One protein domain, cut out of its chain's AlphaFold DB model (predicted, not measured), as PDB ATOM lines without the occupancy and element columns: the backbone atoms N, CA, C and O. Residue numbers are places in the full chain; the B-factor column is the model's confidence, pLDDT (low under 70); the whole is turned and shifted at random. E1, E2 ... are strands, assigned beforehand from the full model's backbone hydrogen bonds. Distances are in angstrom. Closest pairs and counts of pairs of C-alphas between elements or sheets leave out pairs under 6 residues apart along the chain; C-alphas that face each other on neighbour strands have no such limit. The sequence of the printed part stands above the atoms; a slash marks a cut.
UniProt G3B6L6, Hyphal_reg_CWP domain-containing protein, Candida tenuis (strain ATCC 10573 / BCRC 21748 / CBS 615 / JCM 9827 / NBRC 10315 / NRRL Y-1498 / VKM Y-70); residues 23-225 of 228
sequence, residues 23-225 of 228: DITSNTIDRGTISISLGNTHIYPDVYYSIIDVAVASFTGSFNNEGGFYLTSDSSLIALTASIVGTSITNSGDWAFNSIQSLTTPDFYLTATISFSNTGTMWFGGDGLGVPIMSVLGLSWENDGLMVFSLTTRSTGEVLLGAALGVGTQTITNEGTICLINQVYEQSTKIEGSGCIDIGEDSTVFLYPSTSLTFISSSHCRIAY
ATOM      1  N   ASP A  23      35.143 -21.561  37.191       95.44
ATOM      2  CA  ASP A  23      35.189 -21.035  38.552       95.44
ATOM      3  C   ASP A  23      35.777 -19.622  38.523       95.44
ATOM      4  O   ASP A  23      36.892 -19.400  38.038       95.44
ATOM      5  N   ILE A  24      35.032 -18.652  39.045       97.50
ATOM      6  CA  ILE A  24      35.472 -17.265  39.186       97.50
ATOM      7  C   ILE A  24      35.854 -17.049  40.645       97.50
ATOM      8  O   ILE A  24      35.000 -16.862  41.504       97.50
ATOM      9  N   THR A  25      37.157 -17.108  40.918       97.94
ATOM     10  CA  THR A  25      37.756 -16.965  42.262       97.94
ATOM     11  C   THR A  25      38.472 -15.627  42.460       97.94
ATOM     12  O   THR A  25      39.048 -15.365  43.513       97.94
ATOM     13  N   SER A  26      38.463 -14.772  41.437       98.06
ATOM     14  CA  SER A  26      39.007 -13.416  41.476       98.06
ATOM     15  C   SER A  26      38.238 -12.528  40.505       98.06
ATOM     16  O   SER A  26      37.658 -13.027  39.539       98.06
ATOM     17  N   ASN A  27      38.246 -11.218  40.755       98.50
ATOM     18  CA  ASN A  27      37.602 -10.234  39.888       98.50
ATOM     19  C   ASN A  27      38.044 -10.412  38.434       98.50
ATOM     20  O   ASN A  27      39.218 -10.248  38.109       98.50
ATOM     21  N   THR A  28      37.085 -10.736  37.572       97.38
ATOM     22  CA  THR A  28      37.319 -11.078  36.171       97.38
ATOM     23  C   THR A  28      36.495 -10.154  35.283       97.38
ATOM     24  O   THR A  28      35.301  -9.955  35.517       97.38
ATOM     25  N   ILE A  29      37.141  -9.573  34.270       96.81
ATOM     26  CA  ILE A  29      36.495  -8.712  33.276       96.81
ATOM     27  C   ILE A  29      36.847  -9.210  31.880       96.81
ATOM     28  O   ILE A  29      38.019  -9.179  31.505       96.81
ATOM     29  N   ASP A  30      35.823  -9.539  31.099       93.50
ATOM     30  CA  ASP A  30      35.936  -9.804  29.666       93.50
ATOM     31  C   ASP A  30      35.299  -8.657  28.871       93.50
ATOM     32  O   ASP A  30      34.273  -8.101  29.268       93.50
ATOM     33  N   ARG A  31      35.917  -8.263  27.751       93.19
ATOM     34  CA  ARG A  31      35.485  -7.115  26.934       93.19
ATOM     35  C   ARG A  31      35.523  -7.414  25.440       93.19
ATOM     36  O   ARG A  31      36.503  -7.982  24.962       93.19
ATOM     37  N   GLY A  32      34.515  -6.932  24.709       83.56
ATOM     38  CA  GLY A  32      34.475  -6.947  23.239       83.56
ATOM     39  C   GLY A  32      34.218  -8.332  22.638       83.56
ATOM     40  O   GLY A  32      34.592  -8.607  21.494       83.56
ATOM     41  N   THR A  33      33.625  -9.232  23.419       77.25
ATOM     42  CA  THR A  33      33.332 -10.602  23.003       77.25
ATOM     43  C   THR A  33      31.979 -10.646  22.308       77.25
ATOM     44  O   THR A  33      30.958 -10.455  22.949       77.25
ATOM     45  N   ILE A  34      31.932 -10.992  21.018       77.94
ATOM     46  CA  ILE A  34      30.651 -11.115  20.293       77.94
ATOM     47  C   ILE A  34      29.772 -12.212  20.910       77.94
ATOM     48  O   ILE A  34      28.572 -12.015  21.098       77.94
ATOM     49  N   SER A  35      30.372 -13.366  21.214       83.75
ATOM     50  CA  SER A  35      29.671 -14.516  21.777       83.75
ATOM     51  C   SER A  35      30.510 -15.252  22.816       83.75
ATOM     52  O   SER A  35      31.667 -15.570  22.534       83.75
ATOM     53  N   ILE A  36      29.920 -15.606  23.954       87.69
ATOM     54  CA  ILE A  36      30.531 -16.483  24.962       87.69
ATOM     55  C   ILE A  36      29.652 -17.712  25.219       87.69
ATOM     56  O   ILE A  36      28.427 -17.620  25.179       87.69
ATOM     57  N   SER A  37      30.282 -18.866  25.463       87.44
ATOM     58  CA  SER A  37      29.605 -20.112  25.835       87.44
ATOM     59  C   SER A  37      30.367 -20.805  26.962       87.44
ATOM     60  O   SER A  37      31.500 -21.239  26.751       87.44
ATOM     61  N   LEU A  38      29.747 -20.942  28.132       86.38
ATOM     62  CA  LEU A  38      30.340 -21.574  29.315       86.38
ATOM     63  C   LEU A  38      29.486 -22.741  29.827       86.38
ATOM     64  O   LEU A  38      28.288 -22.834  29.553       86.38
ATOM     65  N   GLY A  39      30.147 -23.692  30.486       91.00
ATOM     66  CA  GLY A  39      29.511 -24.823  31.150       91.00
ATOM     67  C   GLY A  39      29.120 -24.445  32.573       91.00
ATOM     68  O   GLY A  39      28.773 -23.291  32.841       91.00
ATOM     69  N   ASN A  40      29.209 -25.419  33.486       94.06
ATOM     70  CA  ASN A  40      28.942 -25.189  34.905       94.06
ATOM     71  C   ASN A  40      29.709 -23.952  35.374       94.06
ATOM     72  O   ASN A  40      30.926 -23.906  35.236       94.06
ATOM     73  N   THR A  41      29.014 -22.958  35.902       96.31
ATOM     74  CA  THR A  41      29.618 -21.681  36.269       96.31
ATOM     75  C   THR A  41      29.404 -21.439  37.747       96.31
ATOM     76  O   THR A  41      28.278 -21.537  38.238       96.31
ATOM     77  N   HIS A  42      30.482 -21.117  38.450       97.94
ATOM     78  CA  HIS A  42      30.434 -20.745  39.849       97.94
ATOM     79  C   HIS A  42      31.212 -19.452  40.082       97.94
ATOM     80  O   HIS A  42      32.398 -19.354  39.771       97.94
ATOM     81  N   ILE A  43      30.527 -18.444  40.616       98.56
ATOM     82  CA  ILE A  43      31.122 -17.173  41.025       98.56
ATOM     83  C   ILE A  43      31.144 -17.168  42.547       98.56
ATOM     84  O   ILE A  43      30.088 -17.217  43.179       98.56
ATOM     85  N   TYR A  44      32.349 -17.159  43.114       98.56
ATOM     86  CA  TYR A  44      32.552 -17.204  44.558       98.56
ATOM     87  C   TYR A  44      32.133 -15.886  45.237       98.56
ATOM     88  O   TYR A  44      32.046 -14.850  44.571       98.56
ATOM     89  N   PRO A  45      31.915 -15.898  46.563       98.56
ATOM     90  CA  PRO A  45      31.712 -14.676  47.333       98.56
ATOM     91  C   PRO A  45      32.857 -13.667  47.163       98.56
ATOM     92  O   PRO A  45      34.000 -14.039  46.894       98.56
ATOM     93  N   ASP A  46      32.542 -12.386  47.366       97.81
ATOM     94  CA  ASP A  46      33.483 -11.251  47.367       97.81
ATOM     95  C   ASP A  46      34.249 -11.001  46.051       97.81
ATOM     96  O   ASP A  46      35.169 -10.177  46.005       97.81
ATOM     97  N   VAL A  47      33.864 -11.668  44.961       98.69
ATOM     98  CA  VAL A  47      34.430 -11.457  43.623       98.69
ATOM     99  C   VAL A  47      33.338 -11.230  42.590       98.69
ATOM    100  O   VAL A  47      32.166 -11.505  42.835       98.69
ATOM    101  N   TYR A  48      33.710 -10.728  41.413       98.62
ATOM    102  CA  TYR A  48      32.768 -10.573  40.309       98.62
ATOM    103  C   TYR A  48      33.277 -11.129  38.983       98.62
ATOM    104  O   TYR A  48      34.480 -11.159  38.711       98.62
ATOM    105  N   TYR A  49      32.323 -11.477  38.124       98.00
ATOM    106  CA  TYR A  49      32.518 -11.705  36.707       98.00
ATOM    107  C   TYR A  49      31.708 -10.694  35.896       98.00
ATOM    108  O   TYR A  49      30.479 -10.678  35.950       98.00
ATOM    109  N   SER A  50      32.401  -9.836  35.151       97.88
ATOM    110  CA  SER A  50      31.783  -8.830  34.293       97.88
ATOM    111  C   SER A  50      32.169  -9.067  32.840       97.88
ATOM    112  O   SER A  50      33.349  -9.067  32.502       97.88
ATOM    113  N   ILE A  51      31.179  -9.253  31.974       96.38
ATOM    114  CA  ILE A  51      31.372  -9.374  30.531       96.38
ATOM    115  C   ILE A  51      30.710  -8.162  29.883       96.38
ATOM    116  O   ILE A  51      29.502  -7.955  29.999       96.38
ATOM    117  N   ILE A  52      31.522  -7.346  29.226       95.31
ATOM    118  CA  ILE A  52      31.130  -6.037  28.708       95.31
ATOM    119  C   ILE A  52      31.274  -6.029  27.188       95.31
ATOM    120  O   ILE A  52      32.225  -6.592  26.642       95.31
ATOM    121  N   ASP A  53      30.350  -5.344  26.521       93.06
ATOM    122  CA  ASP A  53      30.230  -5.303  25.065       93.06
ATOM    123  C   ASP A  53      30.076  -6.712  24.473       93.06
ATOM    124  O   ASP A  53      30.845  -7.155  23.619       93.06
ATOM    125  N   VAL A  54      29.093  -7.444  25.011       93.38
ATOM    126  CA  VAL A  54      28.709  -8.776  24.540       93.38
ATOM    127  C   VAL A  54      27.333  -8.757  23.892       93.38
ATOM    128  O   VAL A  54      26.378  -8.223  24.449       93.38
ATOM    129  N   ALA A  55      27.233  -9.366  22.709       93.38
ATOM    130  CA  ALA A  55      25.964  -9.508  21.998       93.38
ATOM    131  C   ALA A  55      25.248 -10.808  22.380       93.38
ATOM    132  O   ALA A  55      24.034 -10.813  22.546       93.38
ATOM    133  N   VAL A  56      25.986 -11.912  22.535       95.00
ATOM    134  CA  VAL A  56      25.413 -13.221  22.869       95.00
ATOM    135  C   VAL A  56      26.179 -13.871  24.015       95.00
ATOM    136  O   VAL A  56      27.387 -14.073  23.940       95.00
ATOM    137  N   ALA A  57      25.481 -14.273  25.067       95.31
ATOM    138  CA  ALA A  57      26.070 -15.023  26.164       95.31
ATOM    139  C   ALA A  57      25.254 -16.281  26.442       95.31
ATOM    140  O   ALA A  57      24.047 -16.211  26.650       95.31
ATOM    141  N   SER A  58      25.911 -17.436  26.442       95.44
ATOM    142  CA  SER A  58      25.290 -18.721  26.743       95.44
ATOM    143  C   SER A  58      26.016 -19.409  27.891       95.44
ATOM    144  O   SER A  58      27.239 -19.529  27.896       95.44
ATOM    145  N   PHE A  59      25.261 -19.873  28.873       95.06
ATOM    146  CA  PHE A  59      25.761 -20.626  30.010       95.06
ATOM    147  C   PHE A  59      24.917 -21.883  30.142       95.06
ATOM    148  O   PHE A  59      23.690 -21.831  30.054       95.06
ATOM    149  N   THR A  60      25.574 -23.021  30.322       93.94
ATOM    150  CA  THR A  60      24.926 -24.333  30.354       93.94
ATOM    151  C   THR A  60      25.333 -25.113  31.593       93.94
ATOM    152  O   THR A  60      26.432 -24.944  32.098       93.94
ATOM    153  N   GLY A  61      24.475 -25.999  32.091       91.69
ATOM    154  CA  GLY A  61      24.767 -26.724  33.332       91.69
ATOM    155  C   GLY A  61      24.510 -25.875  34.580       91.69
ATOM    156  O   GLY A  61      23.769 -24.899  34.526       91.69
ATOM    157  N   SER A  62      25.027 -26.274  35.740       93.12
ATOM    158  CA  SER A  62      24.720 -25.573  36.995       93.12
ATOM    159  C   SER A  62      25.295 -24.157  37.001       93.12
ATOM    160  O   SER A  62      26.472 -23.982  36.687       93.12
ATOM    161  N   PHE A  63      24.504 -23.173  37.418       97.50
ATOM    162  CA  PHE A  63      24.948 -21.789  37.561       97.50
ATOM    163  C   PHE A  63      24.769 -21.345  39.014       97.50
ATOM    164  O   PHE A  63      23.637 -21.291  39.487       97.50
ATOM    165  N   ASN A  64      25.863 -21.043  39.714       98.25
ATOM    166  CA  ASN A  64      25.838 -20.604  41.110       98.25
ATOM    167  C   ASN A  64      26.572 -19.269  41.282       98.25
ATOM    168  O   ASN A  64      27.803 -19.235  41.210       98.25
ATOM    169  N   ASN A  65      25.826 -18.191  41.524       98.56
ATOM    170  CA  ASN A  65      26.375 -16.864  41.792       98.56
ATOM    171  C   ASN A  65      26.256 -16.487  43.270       98.56
ATOM    172  O   ASN A  65      25.154 -16.230  43.753       98.56
ATOM    173  N   GLU A  66      27.396 -16.381  43.951       98.75
ATOM    174  CA  GLU A  66      27.502 -15.883  45.331       98.75
ATOM    175  C   GLU A  66      28.223 -14.524  45.415       98.75
ATOM    176  O   GLU A  66      28.363 -13.961  46.499       98.75
ATOM    177  N   GLY A  67      28.682 -13.993  44.276       98.69
ATOM    178  CA  GLY A  67      29.410 -12.731  44.155       98.69
ATOM    179  C   GLY A  67      28.684 -11.736  43.247       98.69
ATOM    180  O   GLY A  67      27.498 -11.473  43.419       98.69
ATOM    181  N   GLY A  68      29.388 -11.160  42.273       98.69
ATOM    182  CA  GLY A  68      28.804 -10.290  41.247       98.69
ATOM    183  C   GLY A  68      28.809 -10.934  39.862       98.69
ATOM    184  O   GLY A  68      29.857 -11.369  39.391       98.69
ATOM    185  N   PHE A  69      27.681 -10.934  39.158       98.56
ATOM    186  CA  PHE A  69      27.580 -11.378  37.771       98.56
ATOM    187  C   PHE A  69      26.966 -10.295  36.892       98.56
ATOM    188  O   PHE A  69      25.817  -9.902  37.078       98.56
ATOM    189  N   TYR A  70      27.717  -9.816  35.904       98.44
ATOM    190  CA  TYR A  70      27.296  -8.688  35.082       98.44
ATOM    191  C   TYR A  70      27.499  -8.982  33.600       98.44
ATOM    192  O   TYR A  70      28.621  -9.235  33.165       98.44
ATOM    193  N   LEU A  71      26.428  -8.888  32.815       97.81
ATOM    194  CA  LEU A  71      26.486  -8.878  31.355       97.81
ATOM    195  C   LEU A  71      26.033  -7.515  30.849       97.81
ATOM    196  O   LEU A  71      24.994  -7.005  31.266       97.81
ATOM    197  N   THR A  72      26.797  -6.911  29.950       97.00
ATOM    198  CA  THR A  72      26.451  -5.613  29.365       97.00
ATOM    199  C   THR A  72      26.689  -5.616  27.863       97.00
ATOM    200  O   THR A  72      27.763  -6.005  27.410       97.00
ATOM    201  N   SER A  73      25.704  -5.142  27.100       94.56
ATOM    202  CA  SER A  73      25.901  -4.702  25.717       94.56
ATOM    203  C   SER A  73      26.009  -3.178  25.695       94.56
ATOM    204  O   SER A  73      25.079  -2.489  26.113       94.56
ATOM    205  N   ASP A  74      27.126  -2.661  25.178       90.44
ATOM    206  CA  ASP A  74      27.324  -1.227  24.914       90.44
ATOM    207  C   ASP A  74      26.961  -0.873  23.451       90.44
ATOM    208  O   ASP A  74      27.202   0.236  22.969       90.44
ATOM    209  N   SER A  75      26.387  -1.826  22.707       90.44
ATOM    210  CA  SER A  75      26.046  -1.649  21.299       90.44
ATOM    211  C   SER A  75      24.741  -0.877  21.134       90.44
ATOM    212  O   SER A  75      23.676  -1.295  21.594       90.44
ATOM    213  N   SER A  76      24.811   0.216  20.368       92.88
ATOM    214  CA  SER A  76      23.634   1.008  19.986       92.88
ATOM    215  C   SER A  76      22.717   0.329  18.970       92.88
ATOM    216  O   SER A  76      21.601   0.785  18.739       92.88
ATOM    217  N   LEU A  77      23.167  -0.764  18.349       90.56
ATOM    218  CA  LEU A  77      22.437  -1.440  17.277       90.56
ATOM    219  C   LEU A  77      21.897  -2.803  17.700       90.56
ATOM    220  O   LEU A  77      20.782  -3.144  17.321       90.56
ATOM    221  N   ILE A  78      22.689  -3.575  18.447       90.62
ATOM    222  CA  ILE A  78      22.414  -4.982  18.757       90.62
ATOM    223  C   ILE A  78      22.292  -5.140  20.269       90.62
ATOM    224  O   ILE A  78      23.226  -4.835  21.010       90.62
ATOM    225  N   ALA A  79      21.148  -5.644  20.711       94.81
ATOM    226  CA  ALA A  79      20.913  -5.943  22.114       94.81
ATOM    227  C   ALA A  79      21.587  -7.232  22.571       94.81
ATOM    228  O   ALA A  79      21.921  -8.109  21.775       94.81
ATOM    229  N   LEU A  80      21.743  -7.337  23.887       96.81
ATOM    230  CA  LEU A  80      22.205  -8.543  24.549       96.81
ATOM    231  C   LEU A  80      21.157  -9.656  24.437       96.81
ATOM    232  O   LEU A  80      20.016  -9.509  24.882       96.81
ATOM    233  N   THR A  81      21.590 -10.808  23.939       97.44
ATOM    234  CA  THR A  81      20.924 -12.091  24.141       97.44
ATOM    235  C   THR A  81      21.692 -12.888  25.190       97.44
ATOM    236  O   THR A  81      22.822 -13.312  24.949       97.44
ATOM    237  N   ALA A  82      21.090 -13.126  26.350       97.44
ATOM    238  CA  ALA A  82      21.667 -13.938  27.415       97.44
ATOM    239  C   ALA A  82      20.817 -15.192  27.643       97.44
ATOM    240  O   ALA A  82      19.611 -15.104  27.859       97.44
ATOM    241  N   SER A  83      21.441 -16.367  27.616       97.19
ATOM    242  CA  SER A  83      20.785 -17.655  27.819       97.19
ATOM    243  C   SER A  83      21.522 -18.470  28.878       97.19
ATOM    244  O   SER A  83      22.647 -18.906  28.657       97.19
ATOM    245  N   ILE A  84      20.887 -18.677  30.027       96.50
ATOM    246  CA  ILE A  84      21.366 -19.510  31.130       96.50
ATOM    247  C   ILE A  84      20.464 -20.738  31.200       96.50
ATOM    248  O   ILE A  84      19.310 -20.643  31.613       96.50
ATOM    249  N   VAL A  85      20.968 -21.896  30.784       94.69
ATOM    250  CA  VAL A  85      20.209 -23.151  30.766       94.69
ATOM    251  C   VAL A  85      20.892 -24.169  31.660       94.69
ATOM    252  O   VAL A  85      21.883 -24.792  31.279       94.69
ATOM    253  N   GLY A  86      20.344 -24.367  32.852       90.00
ATOM    254  CA  GLY A  86      20.986 -25.169  33.883       90.00
ATOM    255  C   GLY A  86      20.122 -26.250  34.491       90.00
ATOM    256  O   GLY A  86      18.903 -26.271  34.349       90.00
ATOM    257  N   THR A  87      20.755 -27.174  35.209       91.56
ATOM    258  CA  THR A  87      20.033 -28.056  36.137       91.56
ATOM    259  C   THR A  87      19.475 -27.240  37.294       91.56
ATOM    260  O   THR A  87      18.273 -27.256  37.550       91.56
ATOM    261  N   SER A  88      20.348 -26.447  37.905       94.50
ATOM    262  CA  SER A  88      20.025 -25.515  38.974       94.50
ATOM    263  C   SER A  88      20.651 -24.161  38.669       94.50
ATOM    264  O   SER A  88      21.787 -24.101  38.191       94.50
ATOM    265  N   ILE A  89      19.898 -23.101  38.940       98.19
ATOM    266  CA  ILE A  89      20.346 -21.713  38.858       98.19
ATOM    267  C   ILE A  89      20.130 -21.102  40.241       98.19
ATOM    268  O   ILE A  89      18.994 -21.032  40.712       98.19
ATOM    269  N   THR A  90      21.212 -20.697  40.894       98.56
ATOM    270  CA  THR A  90      21.192 -20.096  42.227       98.56
ATOM    271  C   THR A  90      21.871 -18.736  42.204       98.56
ATOM    272  O   THR A  90      22.937 -18.570  41.606       98.56
ATOM    273  N   ASN A  91      21.244 -17.762  42.855       98.81
ATOM    274  CA  ASN A  91      21.784 -16.421  43.030       98.81
ATOM    275  C   ASN A  91      21.625 -15.966  44.485       98.81
ATOM    276  O   ASN A  91      20.507 -15.744  44.943       98.81
ATOM    277  N   SER A  92      22.736 -15.792  45.194       98.81
ATOM    278  CA  SER A  92      22.790 -15.134  46.508       98.81
ATOM    279  C   SER A  92      23.554 -13.808  46.481       98.81
ATOM    280  O   SER A  92      23.562 -13.089  47.479       98.81
ATOM    281  N   GLY A  93      24.164 -13.471  45.342       98.75
ATOM    282  CA  GLY A  93      24.876 -12.219  45.116       98.75
ATOM    283  C   GLY A  93      24.120 -11.221  44.231       98.75
ATOM    284  O   GLY A  93      22.889 -11.221  44.158       98.75
ATOM    285  N   ASP A  94      24.876 -10.374  43.536       98.75
ATOM    286  CA  ASP A  94      24.356  -9.382  42.596       98.75
ATOM    287  C   ASP A  94      24.423  -9.903  41.160       98.75
ATOM    288  O   ASP A  94      25.451 -10.409  40.714       98.75
ATOM    289  N   TRP A  95      23.343  -9.724  40.409       98.62
ATOM    290  CA  TRP A  95      23.221 -10.144  39.018       98.62
ATOM    291  C   TRP A  95      22.650  -9.008  38.179       98.62
ATOM    292  O   TRP A  95      21.526  -8.590  38.427       98.62
ATOM    293  N   ALA A  96      23.332  -8.548  37.131       98.56
ATOM    294  CA  ALA A  96      22.752  -7.567  36.212       98.56
ATOM    295  C   ALA A  96      22.973  -7.915  34.742       98.56
ATOM    296  O   ALA A  96      24.104  -8.082  34.287       98.56
ATOM    297  N   PHE A  97      21.883  -7.943  33.982       98.44
ATOM    298  CA  PHE A  97      21.889  -7.907  32.526       98.44
ATOM    299  C   PHE A  97      21.496  -6.511  32.072       98.44
ATOM    300  O   PHE A  97      20.429  -6.013  32.429       98.44
ATOM    301  N   ASN A  98      22.366  -5.876  31.294       97.69
ATOM    302  CA  ASN A  98      22.195  -4.500  30.862       97.69
ATOM    303  C   ASN A  98      22.289  -4.387  29.337       97.69
ATOM    304  O   ASN A  98      23.340  -4.624  28.745       97.69
ATOM    305  N   SER A  99      21.182  -3.998  28.713       97.00
ATOM    306  CA  SER A  99      21.072  -3.751  27.275       97.00
ATOM    307  C   SER A  99      20.271  -2.480  26.970       97.00
ATOM    308  O   SER A  99      19.552  -2.420  25.974       97.00
ATOM    309  N   ILE A 100      20.356  -1.468  27.838       95.75
ATOM    310  CA  ILE A 100      19.519  -0.253  27.773       95.75
ATOM    311  C   ILE A 100      19.895   0.725  26.651       95.75
ATOM    312  O   ILE A 100      19.248   1.752  26.498       95.75
ATOM    313  N   GLN A 101      20.979   0.474  25.913       91.06
ATOM    314  CA  GLN A 101      21.477   1.396  24.885       91.06
ATOM    315  C   GLN A 101      21.172   0.931  23.456       91.06
ATOM    316  O   GLN A 101      21.605   1.583  22.512       91.06
ATOM    317  N   SER A 102      20.455  -0.179  23.274       91.25
ATOM    318  CA  SER A 102      20.345  -0.874  21.987       91.25
ATOM    319  C   SER A 102      19.081  -0.537  21.192       91.25
ATOM    320  O   SER A 102      18.009  -0.330  21.749       91.25
ATOM    321  N   LEU A 103      19.195  -0.523  19.857       91.38
ATOM    322  CA  LEU A 103      18.062  -0.306  18.950       91.38
ATOM    323  C   LEU A 103      17.115  -1.512  18.864       91.38
ATOM    324  O   LEU A 103      15.915  -1.319  18.691       91.38
ATOM    325  N   THR A 104      17.630  -2.740  18.932       92.94
ATOM    326  CA  THR A 104      16.810  -3.961  19.035       92.94
ATOM    327  C   THR A 104      16.506  -4.267  20.494       92.94
ATOM    328  O   THR A 104      17.276  -3.873  21.358       92.94
ATOM    329  N   THR A 105      15.449  -5.022  20.775       92.38
ATOM    330  CA  THR A 105      15.128  -5.465  22.140       92.38
ATOM    331  C   THR A 105      16.012  -6.627  22.607       92.38
ATOM    332  O   THR A 105      16.388  -7.454  21.774       92.38
ATOM    333  N   PRO A 106      16.339  -6.726  23.911       96.44
ATOM    334  CA  PRO A 106      17.109  -7.843  24.445       96.44
ATOM    335  C   PRO A 106      16.272  -9.094  24.657       96.44
ATOM    336  O   PRO A 106      15.050  -9.040  24.794       96.44
ATOM    337  N   ASP A 107      16.996 -10.198  24.790       97.31
ATOM    338  CA  ASP A 107      16.449 -11.520  25.029       97.31
ATOM    339  C   ASP A 107      17.188 -12.177  26.198       97.31
ATOM    340  O   ASP A 107      18.361 -12.537  26.094       97.31
ATOM    341  N   PHE A 108      16.505 -12.341  27.324       98.06
ATOM    342  CA  PHE A 108      17.027 -12.943  28.542       98.06
ATOM    343  C   PHE A 108      16.263 -14.232  28.855       98.06
ATOM    344  O   PHE A 108      15.080 -14.221  29.203       98.06
ATOM    345  N   TYR A 109      16.962 -15.358  28.756       96.75
ATOM    346  CA  TYR A 109      16.429 -16.687  29.023       96.75
ATOM    347  C   TYR A 109      17.148 -17.313  30.205       96.75
ATOM    348  O   TYR A 109      18.304 -17.710  30.080       96.75
ATOM    349  N   LEU A 110      16.475 -17.439  31.342       97.25
ATOM    350  CA  LEU A 110      16.948 -18.245  32.460       97.25
ATOM    351  C   LEU A 110      16.040 -19.463  32.560       97.25
ATOM    352  O   LEU A 110      14.863 -19.335  32.872       97.25
ATOM    353  N   THR A 111      16.588 -20.644  32.306       95.75
ATOM    354  CA  THR A 111      15.848 -21.905  32.342       95.75
ATOM    355  C   THR A 111      16.572 -22.884  33.249       95.75
ATOM    356  O   THR A 111      17.545 -23.528  32.852       95.75
ATOM    357  N   ALA A 112      16.074 -23.024  34.472       94.25
ATOM    358  CA  ALA A 112      16.448 -24.097  35.372       94.25
ATOM    359  C   ALA A 112      15.557 -25.315  35.107       94.25
ATOM    360  O   ALA A 112      14.340 -25.278  35.258       94.25
ATOM    361  N   THR A 113      16.154 -26.436  34.724       91.44
ATOM    362  CA  THR A 113      15.404 -27.677  34.480       91.44
ATOM    363  C   THR A 113      14.924 -28.336  35.774       91.44
ATOM    364  O   THR A 113      13.985 -29.124  35.726       91.44
ATOM    365  N   ILE A 114      15.531 -28.006  36.922       90.94
ATOM    366  CA  ILE A 114      15.125 -28.490  38.247       90.94
ATOM    367  C   ILE A 114      14.776 -27.319  39.165       90.94
ATOM    368  O   ILE A 114      13.628 -27.211  39.584       90.94
ATOM    369  N   SER A 115      15.732 -26.446  39.490       94.31
ATOM    370  CA  SER A 115      15.538 -25.455  40.556       94.31
ATOM    371  C   SER A 115      16.110 -24.082  40.229       94.31
ATOM    372  O   SER A 115      17.291 -23.958  39.901       94.31
ATOM    373  N   PHE A 116      15.287 -23.057  40.399       97.75
ATOM    374  CA  PHE A 116      15.693 -21.664  40.467       97.75
ATOM    375  C   PHE A 116      15.531 -21.163  41.907       97.75
ATOM    376  O   PHE A 116      14.474 -21.368  42.504       97.75
ATOM    377  N   SER A 117      16.567 -20.522  42.451       98.38
ATOM    378  CA  SER A 117      16.525 -19.870  43.764       98.38
ATOM    379  C   SER A 117      17.271 -18.539  43.721       98.38
ATOM    380  O   SER A 117      18.427 -18.481  43.286       98.38
ATOM    381  N   ASN A 118      16.613 -17.478  44.180       98.81
ATOM    382  CA  ASN A 118      17.204 -16.154  44.324       98.81
ATOM    383  C   ASN A 118      17.028 -15.619  45.749       98.81
ATOM    384  O   ASN A 118      15.913 -15.324  46.171       98.81
ATOM    385  N   THR A 119      18.137 -15.424  46.457       98.81
ATOM    386  CA  THR A 119      18.200 -14.718  47.749       98.81
ATOM    387  C   THR A 119      18.949 -13.387  47.649       98.81
ATOM    388  O   THR A 119      18.871 -12.566  48.561       98.81
ATOM    389  N   GLY A 120      19.661 -13.165  46.540       98.75
ATOM    390  CA  GLY A 120      20.379 -11.932  46.239       98.75
ATOM    391  C   GLY A 120      19.542 -10.936  45.435       98.75
ATOM    392  O   GLY A 120      18.321 -10.840  45.590       98.75
ATOM    393  N   THR A 121      20.203 -10.197  44.545       98.81
ATOM    394  CA  THR A 121      19.532  -9.225  43.678       98.81
ATOM    395  C   THR A 121      19.774  -9.499  42.203       98.81
ATOM    396  O   THR A 121      20.900  -9.763  41.791       98.81
ATOM    397  N   MET A 122      18.717  -9.391  41.398       98.81
ATOM    398  CA  MET A 122      18.765  -9.538  39.948       98.81
ATOM    399  C   MET A 122      18.167  -8.319  39.245       98.81
ATOM    400  O   MET A 122      17.049  -7.905  39.549       98.81
ATOM    401  N   TRP A 123      18.876  -7.786  38.255       98.62
ATOM    402  CA  TRP A 123      18.425  -6.704  37.385       98.62
ATOM    403  C   TRP A 123      18.451  -7.141  35.922       98.62
ATOM    404  O   TRP A 123      19.471  -7.596  35.408       98.62
ATOM    405  N   PHE A 124      17.333  -6.938  35.240       98.50
ATOM    406  CA  PHE A 124      17.140  -7.204  33.823       98.50
ATOM    407  C   PHE A 124      16.731  -5.893  33.154       98.50
ATOM    408  O   PHE A 124      15.567  -5.496  33.200       98.50
ATOM    409  N   GLY A 125      17.712  -5.182  32.598       97.44
ATOM    410  CA  GLY A 125      17.535  -3.876  31.970       97.44
ATOM    411  C   GLY A 125      17.649  -3.955  30.453       97.44
ATOM    412  O   GLY A 125      18.647  -4.453  29.928       97.44
ATOM    413  N   GLY A 126      16.653  -3.428  29.747       96.50
ATOM    414  CA  GLY A 126      16.618  -3.402  28.288       96.50
ATOM    415  C   GLY A 126      16.082  -2.106  27.700       96.50
ATOM    416  O   GLY A 126      15.410  -1.334  28.373       96.50
ATOM    417  N   ASP A 127      16.346  -1.898  26.418       95.38
ATOM    418  CA  ASP A 127      15.651  -0.928  25.573       95.38
ATOM    419  C   ASP A 127      15.540  -1.490  24.149       95.38
ATOM    420  O   ASP A 127      16.089  -2.557  23.861       95.38
ATOM    421  N   GLY A 128      14.818  -0.795  23.276       91.75
ATOM    422  CA  GLY A 128      14.817  -1.048  21.840       91.75
ATOM    423  C   GLY A 128      13.431  -1.240  21.230       91.75
ATOM    424  O   GLY A 128      12.402  -1.302  21.901       91.75
ATOM    425  N   LEU A 129      13.415  -1.339  19.904       90.81
ATOM    426  CA  LEU A 129      12.234  -1.567  19.084       90.81
ATOM    427  C   LEU A 129      12.080  -3.063  18.810       90.81
ATOM    428  O   LEU A 129      12.938  -3.685  18.180       90.81
ATOM    429  N   GLY A 130      10.972  -3.640  19.259       91.44
ATOM    430  CA  GLY A 130      10.708  -5.066  19.119       91.44
ATOM    431  C   GLY A 130       9.900  -5.612  20.285       91.44
ATOM    432  O   GLY A 130       9.311  -4.857  21.060       91.44
ATOM    433  N   VAL A 131       9.881  -6.935  20.390       94.00
ATOM    434  CA  VAL A 131       9.240  -7.671  21.480       94.00
ATOM    435  C   VAL A 131      10.359  -8.404  22.223       94.00
ATOM    436  O   VAL A 131      10.866  -9.382  21.675       94.00
ATOM    437  N   PRO A 132      10.798  -7.919  23.401       94.00
ATOM    438  CA  PRO A 132      11.814  -8.597  24.191       94.00
ATOM    439  C   PRO A 132      11.251  -9.885  24.773       94.00
ATOM    440  O   PRO A 132      10.045  -9.994  25.019       94.00
ATOM    441  N   ILE A 133      12.146 -10.809  25.093       94.00
ATOM    442  CA  ILE A 133      11.831 -11.926  25.973       94.00
ATOM    443  C   ILE A 133      12.621 -11.761  27.266       94.00
ATOM    444  O   ILE A 133      13.841 -11.645  27.251       94.00
ATOM    445  N   MET A 134      11.930 -11.764  28.404       97.12
ATOM    446  CA  MET A 134      12.559 -11.833  29.722       97.12
ATOM    447  C   MET A 134      11.917 -12.976  30.493       97.12
ATOM    448  O   MET A 134      10.766 -12.882  30.909       97.12
ATOM    449  N   SER A 135      12.641 -14.079  30.651       96.69
ATOM    450  CA  SER A 135      12.099 -15.297  31.250       96.69
ATOM    451  C   SER A 135      12.983 -15.849  32.359       96.69
ATOM    452  O   SER A 135      14.206 -15.893  32.223       96.69
ATOM    453  N   VAL A 136      12.346 -16.287  33.445       97.50
ATOM    454  CA  VAL A 136      12.974 -17.016  34.549       97.50
ATOM    455  C   VAL A 136      12.116 -18.224  34.884       97.50
ATOM    456  O   VAL A 136      11.101 -18.130  35.580       97.50
ATOM    457  N   LEU A 137      12.533 -19.367  34.351       95.06
ATOM    458  CA  LEU A 137      11.776 -20.603  34.344       95.06
ATOM    459  C   LEU A 137      12.435 -21.665  35.230       95.06
ATOM    460  O   LEU A 137      13.656 -21.815  35.230       95.06
ATOM    461  N   GLY A 138      11.621 -22.419  35.965       93.06
ATOM    462  CA  GLY A 138      12.058 -23.450  36.907       93.06
ATOM    463  C   GLY A 138      10.928 -24.401  37.297       93.06
ATOM    464  O   GLY A 138       9.765 -24.001  37.293       93.06
ATOM    465  N   LEU A 139      11.246 -25.661  37.629       90.19
ATOM    466  CA  LEU A 139      10.260 -26.577  38.228       90.19
ATOM    467  C   LEU A 139      10.043 -26.261  39.712       90.19
ATOM    468  O   LEU A 139       8.904 -26.146  40.156       90.19
ATOM    469  N   SER A 140      11.138 -26.113  40.457       92.44
ATOM    470  CA  SER A 140      11.172 -25.464  41.766       92.44
ATOM    471  C   SER A 140      11.569 -24.010  41.557       92.44
ATOM    472  O   SER A 140      12.578 -23.752  40.895       92.44
ATOM    473  N   TRP A 141      10.786 -23.075  42.083       94.81
ATOM    474  CA  TRP A 141      10.990 -21.650  41.849       94.81
ATOM    475  C   TRP A 141      10.813 -20.882  43.155       94.81
ATOM    476  O   TRP A 141       9.708 -20.831  43.698       94.81
ATOM    477  N   GLU A 142      11.904 -20.301  43.643       97.25
ATOM    478  CA  GLU A 142      11.949 -19.564  44.904       97.25
ATOM    479  C   GLU A 142      12.626 -18.204  44.716       97.25
ATOM    480  O   GLU A 142      13.694 -18.099  44.106       97.25
ATOM    481  N   ASN A 143      12.008 -17.163  45.266       98.31
ATOM    482  CA  ASN A 143      12.590 -15.833  45.366       98.31
ATOM    483  C   ASN A 143      12.365 -15.262  46.768       98.31
ATOM    484  O   ASN A 143      11.245 -14.888  47.113       98.31
ATOM    485  N   ASP A 144      13.442 -15.128  47.531       98.12
ATOM    486  CA  ASP A 144      13.509 -14.390  48.800       98.12
ATOM    487  C   ASP A 144      14.179 -13.016  48.619       98.12
ATOM    488  O   ASP A 144      14.105 -12.152  49.491       98.12
ATOM    489  N   GLY A 145      14.847 -12.820  47.481       98.31
ATOM    490  CA  GLY A 145      15.598 -11.619  47.143       98.31
ATOM    491  C   GLY A 145      14.810 -10.585  46.337       98.31
ATOM    492  O   GLY A 145      13.579 -10.506  46.365       98.31
ATOM    493  N   LEU A 146      15.543  -9.764  45.588       98.50
ATOM    494  CA  LEU A 146      14.978  -8.762  44.685       98.50
ATOM    495  C   LEU A 146      15.198  -9.172  43.226       98.50
ATOM    496  O   LEU A 146      16.306  -9.525  42.832       98.50
ATOM    497  N   MET A 147      14.157  -9.061  42.408       98.75
ATOM    498  CA  MET A 147      14.236  -9.171  40.954       98.75
ATOM    499  C   MET A 147      13.631  -7.920  40.322       98.75
ATOM    500  O   MET A 147      12.519  -7.535  40.666       98.75
ATOM    501  N   VAL A 148      14.332  -7.286  39.387       98.31
ATOM    502  CA  VAL A 148      13.862  -6.080  38.696       98.31
ATOM    503  C   VAL A 148      13.885  -6.314  37.197       98.31
ATOM    504  O   VAL A 148      14.952  -6.500  36.619       98.31
ATOM    505  N   PHE A 149      12.721  -6.242  36.563       98.19
ATOM    506  CA  PHE A 149      12.569  -6.275  35.113       98.19
ATOM    507  C   PHE A 149      12.193  -4.882  34.628       98.19
ATOM    508  O   PHE A 149      11.160  -4.336  35.020       98.19
ATOM    509  N   SER A 150      13.035  -4.293  33.784       96.94
ATOM    510  CA  SER A 150      12.893  -2.905  33.360       96.94
ATOM    511  C   SER A 150      13.190  -2.741  31.878       96.94
ATOM    512  O   SER A 150      14.232  -3.182  31.386       96.94
ATOM    513  N   LEU A 151      12.272  -2.081  31.179       96.25
ATOM    514  CA  LEU A 151      12.510  -1.552  29.844       96.25
ATOM    515  C   LEU A 151      12.569  -0.028  29.900       96.25
ATOM    516  O   LEU A 151      11.799   0.602  30.618       96.25
ATOM    517  N   THR A 152      13.448   0.594  29.121       94.81
ATOM    518  CA  THR A 152      13.414   2.051  28.931       94.81
ATOM    519  C   THR A 152      12.218   2.452  28.068       94.81
ATOM    520  O   THR A 152      11.473   3.351  28.448       94.81
ATOM    521  N   THR A 153      11.982   1.740  26.965       92.31
ATOM    522  CA  THR A 153      10.793   1.898  26.120       92.31
ATOM    523  C   THR A 153       9.846   0.719  26.318       92.31
ATOM    524  O   THR A 153      10.224  -0.427  26.069       92.31
ATOM    525  N   ARG A 154       8.600   0.981  26.737       91.94
ATOM    526  CA  ARG A 154       7.592  -0.075  26.899       91.94
ATOM    527  C   ARG A 154       7.405  -0.868  25.603       91.94
ATOM    528  O   ARG A 154       7.222  -0.300  24.528       91.94
ATOM    529  N   SER A 155       7.353  -2.190  25.746       90.62
ATOM    530  CA  SER A 155       6.999  -3.132  24.684       90.62
ATOM    531  C   SER A 155       5.768  -3.966  25.068       90.62
ATOM    532  O   SER A 155       5.265  -3.895  26.189       90.62
ATOM    533  N   THR A 156       5.261  -4.749  24.117       89.56
ATOM    534  CA  THR A 156       4.256  -5.798  24.345       89.56
ATOM    535  C   THR A 156       4.882  -7.134  24.752       89.56
ATOM    536  O   THR A 156       4.153  -8.108  24.890       89.56
ATOM    537  N   GLY A 157       6.213  -7.209  24.873       89.25
ATOM    538  CA  GLY A 157       6.896  -8.396  25.389       89.25
ATOM    539  C   GLY A 157       6.498  -8.683  26.830       89.25
ATOM    540  O   GLY A 157       6.362  -7.765  27.640       89.25
ATOM    541  N   GLU A 158       6.296  -9.961  27.123       91.50
ATOM    542  CA  GLU A 158       5.874 -10.427  28.437       91.50
ATOM    543  C   GLU A 158       7.070 -10.930  29.243       91.50
ATOM    544  O   GLU A 158       7.929 -11.660  28.737       91.50
ATOM    545  N   VAL A 159       7.094 -10.574  30.526       95.94
ATOM    546  CA  VAL A 159       7.940 -11.249  31.507       95.94
ATOM    547  C   VAL A 159       7.330 -12.620  31.797       95.94
ATOM    548  O   VAL A 159       6.160 -12.723  32.159       95.94
ATOM    549  N   LEU A 160       8.119 -13.684  31.660       94.88
ATOM    550  CA  LEU A 160       7.671 -15.065  31.856       94.88
ATOM    551  C   LEU A 160       8.326 -15.662  33.101       94.88
ATOM    552  O   LEU A 160       9.537 -15.873  33.132       94.88
ATOM    553  N   LEU A 161       7.529 -15.970  34.121       94.62
ATOM    554  CA  LEU A 161       8.011 -16.531  35.387       94.62
ATOM    555  C   LEU A 161       7.371 -17.892  35.667       94.62
ATOM    556  O   LEU A 161       6.195 -18.107  35.364       94.62
ATOM    557  N   GLY A 162       8.122 -18.784  36.315       91.81
ATOM    558  CA  GLY A 162       7.612 -20.062  36.815       91.81
ATOM    559  C   GLY A 162       7.853 -21.229  35.861       91.81
ATOM    560  O   GLY A 162       8.971 -21.447  35.407       91.81
ATOM    561  N   ALA A 163       6.840 -22.045  35.584       80.44
ATOM    562  CA  ALA A 163       7.047 -23.269  34.815       80.44
ATOM    563  C   ALA A 163       7.097 -23.010  33.301       80.44
ATOM    564  O   ALA A 163       6.189 -22.409  32.730       80.44
ATOM    565  N   ALA A 164       8.092 -23.588  32.620       67.00
ATOM    566  CA  ALA A 164       8.227 -23.502  31.162       67.00
ATOM    567  C   ALA A 164       7.063 -24.145  30.373       67.00
ATOM    568  O   ALA A 164       6.952 -23.922  29.171       67.00
ATOM    569  N   LEU A 165       6.226 -24.977  31.011       55.59
ATOM    570  CA  LEU A 165       5.258 -25.846  30.324       55.59
ATOM    571  C   LEU A 165       3.814 -25.787  30.855       55.59
ATOM    572  O   LEU A 165       3.029 -26.673  30.523       55.59
ATOM    573  N   GLY A 166       3.429 -24.781  31.650       46.59
ATOM    574  CA  GLY A 166       2.015 -24.581  32.029       46.59
ATOM    575  C   GLY A 166       1.349 -25.785  32.718       46.59
ATOM    576  O   GLY A 166       0.126 -25.924  32.722       46.59
ATOM    577  N   VAL A 167       2.144 -26.696  33.284       45.94
ATOM    578  CA  VAL A 167       1.655 -27.834  34.057       45.94
ATOM    579  C   VAL A 167       1.212 -27.274  35.404       45.94
ATOM    580  O   VAL A 167       2.038 -26.926  36.239       45.94
ATOM    581  N   GLY A 168      -0.103 -27.134  35.584       52.25
ATOM    582  CA  GLY A 168      -0.759 -26.407  36.683       52.25
ATOM    583  C   GLY A 168      -0.580 -26.967  38.102       52.25
ATOM    584  O   GLY A 168      -1.486 -26.844  38.918       52.25
ATOM    585  N   THR A 169       0.554 -27.600  38.403       61.34
ATOM    586  CA  THR A 169       0.938 -28.035  39.752       61.34
ATOM    587  C   THR A 169       2.166 -27.309  40.296       61.34
ATOM    588  O   THR A 169       2.490 -27.504  41.462       61.34
ATOM    589  N   GLN A 170       2.864 -26.506  39.485       79.94
ATOM    590  CA  GLN A 170       4.004 -25.727  39.961       79.94
ATOM    591  C   GLN A 170       3.545 -24.418  40.603       79.94
ATOM    592  O   GLN A 170       2.584 -23.786  40.156       79.94
ATOM    593  N   THR A 171       4.279 -24.020  41.636       87.00
ATOM    594  CA  THR A 171       4.083 -22.776  42.370       87.00
ATOM    595  C   THR A 171       5.390 -21.990  42.344       87.00
ATOM    596  O   THR A 171       6.460 -22.550  42.567       87.00
ATOM    597  N   ILE A 172       5.285 -20.693  42.079       91.94
ATOM    598  CA  ILE A 172       6.298 -19.684  42.384       91.94
ATOM    599  C   ILE A 172       6.157 -19.356  43.871       91.94
ATOM    600  O   ILE A 172       5.126 -18.816  44.275       91.94
ATOM    601  N   THR A 173       7.173 -19.659  44.674       93.62
ATOM    602  CA  THR A 173       7.260 -19.179  46.058       93.62
ATOM    603  C   THR A 173       8.017 -17.858  46.059       93.62
ATOM    604  O   THR A 173       9.211 -17.818  45.771       93.62
ATOM    605  N   ASN A 174       7.323 -16.761  46.342       94.75
ATOM    606  CA  ASN A 174       7.894 -15.423  46.380       94.75
ATOM    607  C   ASN A 174       7.728 -14.818  47.778       94.75
ATOM    608  O   ASN A 174       6.653 -14.339  48.136       94.75
ATOM    609  N   GLU A 175       8.817 -14.801  48.536       94.88
ATOM    610  CA  GLU A 175       8.951 -14.105  49.822       94.88
ATOM    611  C   GLU A 175       9.649 -12.742  49.666       94.88
ATOM    612  O   GLU A 175       9.541 -11.869  50.525       94.88
ATOM    613  N   GLY A 176      10.332 -12.540  48.537       94.69
ATOM    614  CA  GLY A 176      11.043 -11.320  48.186       94.69
ATOM    615  C   GLY A 176      10.206 -10.298  47.412       94.69
ATOM    616  O   GLY A 176       8.986 -10.194  47.553       94.69
ATOM    617  N   THR A 177      10.872  -9.499  46.575       96.31
ATOM    618  CA  THR A 177      10.225  -8.481  45.731       96.31
ATOM    619  C   THR A 177      10.527  -8.700  44.254       96.31
ATOM    620  O   THR A 177      11.680  -8.884  43.870       96.31
ATOM    621  N   ILE A 178       9.495  -8.621  43.418       97.25
ATOM    622  CA  ILE A 178       9.605  -8.606  41.958       97.25
ATOM    623  C   ILE A 178       9.106  -7.249  41.464       97.25
ATOM    624  O   ILE A 178       7.932  -6.930  41.623       97.25
ATOM    625  N   CYS A 179       9.980  -6.449  40.862       96.81
ATOM    626  CA  CYS A 179       9.655  -5.131  40.328       96.81
ATOM    627  C   CYS A 179       9.499  -5.182  38.806       96.81
ATOM    628  O   CYS A 179      10.366  -5.707  38.106       96.81
ATOM    629  N   LEU A 180       8.427  -4.577  38.298       96.56
ATOM    630  CA  LEU A 180       8.095  -4.513  36.876       96.56
ATOM    631  C   LEU A 180       7.994  -3.052  36.427       96.56
ATOM    632  O   LEU A 180       7.099  -2.336  36.872       96.56
ATOM    633  N   ILE A 181       8.874  -2.601  35.531       95.50
ATOM    634  CA  ILE A 181       8.909  -1.214  35.031       95.50
ATOM    635  C   ILE A 181       8.838  -1.219  33.503       95.50
ATOM    636  O   ILE A 181       9.712  -1.792  32.851       95.50
ATOM    637  N   ASN A 182       7.815  -0.574  32.938       95.06
ATOM    638  CA  ASN A 182       7.505  -0.594  31.508       95.06
ATOM    639  C   ASN A 182       7.310  -2.019  30.954       95.06
ATOM    640  O   ASN A 182       7.709  -2.314  29.825       95.06
ATOM    641  N   GLN A 183       6.723  -2.916  31.757       94.81
ATOM    642  CA  GLN A 183       6.581  -4.340  31.436       94.81
ATOM    643  C   GLN A 183       5.130  -4.782  31.273       94.81
ATOM    644  O   GLN A 183       4.203  -4.229  31.870       94.81
ATOM    645  N   VAL A 184       4.944  -5.874  30.534       94.00
ATOM    646  CA  VAL A 184       3.742  -6.703  30.623       94.00
ATOM    647  C   VAL A 184       4.085  -7.968  31.401       94.00
ATOM    648  O   VAL A 184       5.102  -8.604  31.139       94.00
ATOM    649  N   TYR A 185       3.251  -8.337  32.367       93.00
ATOM    650  CA  TYR A 185       3.351  -9.616  33.062       93.00
ATOM    651  C   TYR A 185       1.999 -10.316  33.046       93.00
ATOM    652  O   TYR A 185       0.998  -9.769  33.513       93.00
ATOM    653  N   GLU A 186       1.979 -11.538  32.528       90.25
ATOM    654  CA  GLU A 186       0.817 -12.411  32.574       90.25
ATOM    655  C   GLU A 186       1.113 -13.614  33.470       90.25
ATOM    656  O   GLU A 186       2.045 -14.387  33.245       90.25
ATOM    657  N   GLN A 187       0.318 -13.767  34.528       88.50
ATOM    658  CA  GLN A 187       0.496 -14.848  35.481       88.50
ATOM    659  C   GLN A 187       0.141 -16.197  34.840       88.50
ATOM    660  O   GLN A 187      -1.023 -16.543  34.693       88.50
ATOM    661  N   SER A 188       1.142 -17.020  34.543       85.94
ATOM    662  CA  SER A 188       0.935 -18.381  34.023       85.94
ATOM    663  C   SER A 188       1.071 -19.478  35.087       85.94
ATOM    664  O   SER A 188       0.609 -20.603  34.893       85.94
ATOM    665  N   THR A 189       1.699 -19.156  36.221       87.31
ATOM    666  CA  THR A 189       1.994 -20.083  37.320       87.31
ATOM    667  C   THR A 189       1.380 -19.553  38.617       87.31
ATOM    668  O   THR A 189       1.299 -18.340  38.832       87.31
ATOM    669  N   LYS A 190       0.916 -20.449  39.498       87.00
ATOM    670  CA  LYS A 190       0.425 -20.058  40.827       87.00
ATOM    671  C   LYS A 190       1.553 -19.360  41.592       87.00
ATOM    672  O   LYS A 190       2.682 -19.830  41.549       87.00
ATOM    673  N   ILE A 191       1.243 -18.270  42.289       88.12
ATOM    674  CA  ILE A 191       2.200 -17.544  43.134       88.12
ATOM    675  C   ILE A 191       1.722 -17.642  44.578       88.12
ATOM    676  O   ILE A 191       0.548 -17.385  44.852       88.12
ATOM    677  N   GLU A 192       2.616 -18.032  45.478       88.81
ATOM    678  CA  GLU A 192       2.409 -18.059  46.927       88.81
ATOM    679  C   GLU A 192       3.582 -17.374  47.637       88.81
ATOM    680  O   GLU A 192       4.619 -17.115  47.027       88.81
ATOM    681  N   GLY A 193       3.408 -17.092  48.925       87.19
ATOM    682  CA  GLY A 193       4.413 -16.469  49.785       87.19
ATOM    683  C   GLY A 193       3.946 -15.136  50.359       87.19
ATOM    684  O   GLY A 193       2.798 -14.742  50.155       87.19
ATOM    685  N   SER A 194       4.805 -14.466  51.123       87.56
ATOM    686  CA  SER A 194       4.526 -13.165  51.755       87.56
ATOM    687  C   SER A 194       5.159 -11.966  51.041       87.56
ATOM    688  O   SER A 194       5.004 -10.822  51.477       87.56
ATOM    689  N   GLY A 195       5.853 -12.223  49.932       88.44
ATOM    690  CA  GLY A 195       6.540 -11.218  49.138       88.44
ATOM    691  C   GLY A 195       5.606 -10.296  48.350       88.44
ATOM    692  O   GLY A 195       4.375 -10.333  48.458       88.44
ATOM    693  N   CYS A 196       6.215  -9.452  47.519       90.38
ATOM    694  CA  CYS A 196       5.518  -8.426  46.750       90.38
ATOM    695  C   CYS A 196       5.846  -8.475  45.253       90.38
ATOM    696  O   CYS A 196       6.990  -8.707  44.867       90.38
ATOM    697  N   ILE A 197       4.843  -8.191  44.420       92.31
ATOM    698  CA  ILE A 197       5.056  -7.725  43.045       92.31
ATOM    699  C   ILE A 197       4.817  -6.211  43.040       92.31
ATOM    700  O   ILE A 197       3.694  -5.760  43.293       92.31
ATOM    701  N   ASP A 198       5.878  -5.441  42.794       93.06
ATOM    702  CA  ASP A 198       5.848  -3.982  42.683       93.06
ATOM    703  C   ASP A 198       5.663  -3.584  41.212       93.06
ATOM    704  O   ASP A 198       6.523  -3.817  40.356       93.06
ATOM    705  N   ILE A 199       4.498  -3.016  40.911       92.81
ATOM    706  CA  ILE A 199       4.116  -2.577  39.571       92.81
ATOM    707  C   ILE A 199       4.509  -1.108  39.436       92.81
ATOM    708  O   ILE A 199       3.801  -0.219  39.921       92.81
ATOM    709  N   GLY A 200       5.644  -0.877  38.778       89.56
ATOM    710  CA  GLY A 200       6.170   0.444  38.456       89.56
ATOM    711  C   GLY A 200       5.470   1.108  37.267       89.56
ATOM    712  O   GLY A 200       4.410   0.675  36.812       89.56
ATOM    713  N   GLU A 201       6.076   2.192  36.779       87.94
ATOM    714  CA  GLU A 201       5.540   3.016  35.692       87.94
ATOM    715  C   GLU A 201       5.237   2.202  34.429       87.94
ATOM    716  O   GLU A 201       5.974   1.277  34.092       87.94
ATOM    717  N   ASP A 202       4.122   2.556  33.778       90.69
ATOM    718  CA  ASP A 202       3.636   1.983  32.519       90.69
ATOM    719  C   ASP A 202       3.788   0.453  32.460       90.69
ATOM    720  O   ASP A 202       4.195  -0.127  31.455       90.69
ATOM    721  N   SER A 203       3.421  -0.232  33.544       93.38
ATOM    722  CA  SER A 203       3.368  -1.693  33.604       93.38
ATOM    723  C   SER A 203       1.925  -2.203  33.611       93.38
ATOM    724  O   SER A 203       0.992  -1.544  34.080       93.38
ATOM    725  N   THR A 204       1.704  -3.397  33.066       91.75
ATOM    726  CA  THR A 204       0.398  -4.075  33.091       91.75
ATOM    727  C   THR A 204       0.558  -5.493  33.593       91.75
ATOM    728  O   THR A 204       1.390  -6.236  33.080       91.75
ATOM    729  N   VAL A 205      -0.258  -5.859  34.582       89.81
ATOM    730  CA  VAL A 205      -0.231  -7.184  35.191       89.81
ATOM    731  C   VAL A 205      -1.593  -7.858  35.058       89.81
ATOM    732  O   VAL A 205      -2.619  -7.317  35.480       89.81
ATOM    733  N   PHE A 206      -1.588  -9.065  34.500       87.12
ATOM    734  CA  PHE A 206      -2.749  -9.940  34.401       87.12
ATOM    735  C   PHE A 206      -2.623 -11.056  35.436       87.12
ATOM    736  O   PHE A 206      -1.735 -11.901  35.338       87.12
ATOM    737  N   LEU A 207      -3.508 -11.051  36.436       82.75
ATOM    738  CA  LEU A 207      -3.561 -12.097  37.454       82.75
ATOM    739  C   LEU A 207      -4.753 -13.014  37.212       82.75
ATOM    740  O   LEU A 207      -5.883 -12.563  36.994       82.75
ATOM    741  N   TYR A 208      -4.502 -14.309  37.348       74.50
ATOM    742  CA  TYR A 208      -5.531 -15.336  37.314       74.50
ATOM    743  C   TYR A 208      -5.746 -15.837  38.740       74.50
ATOM    744  O   TYR A 208      -4.988 -16.681  39.222       74.50
ATOM    745  N   PRO A 209      -6.759 -15.342  39.465       59.16
ATOM    746  CA  PRO A 209      -7.122 -15.976  40.716       59.16
ATOM    747  C   PRO A 209      -7.768 -17.328  40.422       59.16
ATOM    748  O   PRO A 209      -8.282 -17.582  39.331       59.16
ATOM    749  N   SER A 210      -7.819 -18.175  41.443       55.72
ATOM    750  CA  SER A 210      -8.430 -19.502  41.376       55.72
ATOM    751  C   SER A 210      -9.921 -19.498  40.987       55.72
ATOM    752  O   SER A 210     -10.460 -20.578  40.752       55.72
ATOM    753  N   THR A 211     -10.594 -18.335  40.880       39.69
ATOM    754  CA  THR A 211     -12.026 -18.252  40.521       39.69
ATOM    755  C   THR A 211     -12.536 -17.069  39.659       39.69
ATOM    756  O   THR A 211     -13.707 -17.137  39.298       39.69
ATOM    757  N   SER A 212     -11.777 -16.026  39.263       38.19
ATOM    758  CA  SER A 212     -12.205 -14.984  38.266       38.19
ATOM    759  C   SER A 212     -11.168 -13.877  38.006       38.19
ATOM    760  O   SER A 212     -10.811 -13.181  38.940       38.19
ATOM    761  N   LEU A 213     -10.771 -13.638  36.748       41.09
ATOM    762  CA  LEU A 213      -9.818 -12.597  36.300       41.09
ATOM    763  C   LEU A 213      -9.900 -11.257  37.066       41.09
ATOM    764  O   LEU A 213     -10.929 -10.579  37.023       41.09
ATOM    765  N   THR A 214      -8.784 -10.839  37.675       43.31
ATOM    766  CA  THR A 214      -8.620  -9.498  38.262       43.31
ATOM    767  C   THR A 214      -7.534  -8.759  37.485       43.31
ATOM    768  O   THR A 214      -6.384  -9.191  37.451       43.31
ATOM    769  N   PHE A 215      -7.893  -7.636  36.864       45.19
ATOM    770  CA  PHE A 215      -6.953  -6.767  36.151       45.19
ATOM    771  C   PHE A 215      -6.414  -5.695  37.100       45.19
ATOM    772  O   PHE A 215      -7.203  -5.013  37.757       45.19
ATOM    773  N   ILE A 216      -5.090  -5.518  37.153       52.41
ATOM    774  CA  ILE A 216      -4.451  -4.436  37.914       52.41
ATOM    775  C   ILE A 216      -3.510  -3.671  36.972       52.41
ATOM    776  O   ILE A 216      -2.548  -4.216  36.438       52.41
ATOM    777  N   SER A 217      -3.806  -2.388  36.757       42.72
ATOM    778  CA  SER A 217      -2.967  -1.436  36.016       42.72
ATOM    779  C   SER A 217      -2.722  -0.227  36.914       42.72
ATOM    780  O   SER A 217      -3.651   0.242  37.577       42.72
ATOM    781  N   SER A 218      -1.478   0.247  37.006       46.00
ATOM    782  CA  SER A 218      -1.135   1.357  37.898       46.00
ATOM    783  C   SER A 218       0.149   2.075  37.491       46.00
ATOM    784  O   SER A 218       0.953   1.516  36.754       46.00
ATOM    785  N   SER A 219       0.374   3.259  38.067       42.09
ATOM    786  CA  SER A 219       1.678   3.928  38.088       42.09
ATOM    787  C   SER A 219       2.517   3.629  39.341       42.09
ATOM    788  O   SER A 219       3.656   4.066  39.360       42.09
ATOM    789  N   HIS A 220       1.953   2.982  40.376       50.91
ATOM    790  CA  HIS A 220       2.594   2.421  41.585       50.91
ATOM    791  C   HIS A 220       1.536   1.578  42.335       50.91
ATOM    792  O   HIS A 220       0.697   2.123  43.059       50.91
ATOM    793  N   CYS A 221       1.541   0.257  42.162       47.50
ATOM    794  CA  CYS A 221       0.644  -0.672  42.857       47.50
ATOM    795  C   CYS A 221       1.463  -1.836  43.389       47.50
ATOM    796  O   CYS A 221       2.231  -2.457  42.661       47.50
ATOM    797  N   ARG A 222       1.273  -2.123  44.675       59.91
ATOM    798  CA  ARG A 222       1.908  -3.239  45.365       59.91
ATOM    799  C   ARG A 222       0.873  -4.317  45.594       59.91
ATOM    800  O   ARG A 222      -0.129  -4.072  46.266       59.91
ATOM    801  N   ILE A 223       1.132  -5.504  45.065       62.53
ATOM    802  CA  ILE A 223       0.368  -6.700  45.410       62.53
ATOM    803  C   ILE A 223       1.175  -7.423  46.480       62.53
ATOM    804  O   ILE A 223       2.269  -7.908  46.200       62.53
ATOM    805  N   ALA A 224       0.662  -7.436  47.708       58.38
ATOM    806  CA  ALA A 224       1.195  -8.256  48.789       58.38
ATOM    807  C   ALA A 224       0.343  -9.521  48.900       58.38
ATOM    808  O   ALA A 224      -0.887  -9.438  48.954       58.38
ATOM    809  N   TYR A 225       0.988 -10.681  48.925       52.09
ATOM    810  CA  TYR A 225       0.309 -11.954  49.121       52.09
ATOM    811  C   TYR A 225       0.202 -12.215  50.631       52.09
ATOM    812  O   TYR A 225       1.194 -12.189  51.352       52.09
TER     813      TYR A 225
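AT A GLANCE: This is residues 23 to 225 of the 228 residues of the protein "Hyphal_reg_CWP domain-containing protein" of Candida tenuis (strain ATCC 10573 / BCRC 21748 / CBS 615 / JCM 9827 / NBRC 10315 / NRRL Y-1498 / VKM Y-70) (UniProt G3B6L6). The chain winds in stacked turns, a solenoid with three walls: the sheet E1 E4 E7 E9 E11 E14 E17 E20 E23, in that order, is one wall, and a branched sheet folds round to make the other two. E2, E5, E12, E15, E18 and E21 are in one of these, E3, E6, E13, E16 and E19 in the other, and the bent E8 and E10 pass through both; the hairpin E21 and E22 and the strand E23 finish the stack. Of class all strand, the printed part has 203 residues with 23 named strands, E1 to E23 along the chain, and no named helix; the nine-strand sheet is mixed. It is compact, with a radius of gyration of the C-alphas of 16.2 A and spans of 49 by 33 by 28 A.

IN THESE COORDINATES: Find C-alpha 28 at (37.319, -11.078, 36.171), where E1, residues 28 to 31, begins. Read on through E2, 35 to 38; E3, 41 to 43; E4, 48 to 52; E5, 56 to 60; E6, 63 to 65; and E7, 68 to 72. Next come E8, 81 to 91, 19.4 A long; E9, 94 to 99; E10, 107 to 118, 19.9 A, from (16.449, -11.520, 25.029); and E11, 121 to 126. Then find E12, 133 to 137; E13, 140 to 143; E14, 146 to 151; E15, 158 to 162; E16, 171 to 174; E17, 177 to 181; E18, 184 to 186; E19, 190 to 192; E20, 196 to 199; E21, 203 to 207; E22, 214 to 218; and E23, 221 to 224, ending at (1.195, -8.256, 48.789).

HOW THE PARTS SIT: Look first at edge strand E1, parallel to E4 at 3 degrees, with N 30 and O 50 2.9 A apart. At the other edge, E23 is antiparallel to E20 at 167 degrees; N 199 and O 221 are 2.9 A apart. In the branched, twisted sheet, E8 bends by 115 degrees at residue 87 and E10 by 120 degrees at residue 114; they are parallel, with N 84 and O 109 2.8 A apart. E5 and E6 lie on one side of E8, E10 on the other side. The hairpin E21 and E22 has N 205 and O 216 3.4 A apart. The two sheets form a sandwich, two sheets face to face, 9.2 A centre to centre where they face each other.

THE WHOLE: The farthest C-alphas, those of Ser 26 and Ser 212, are 51.3 A apart. The printed part has no cut and no long link. Look for pLDDT under 70 at residues 164 to 169 and 209 to 225.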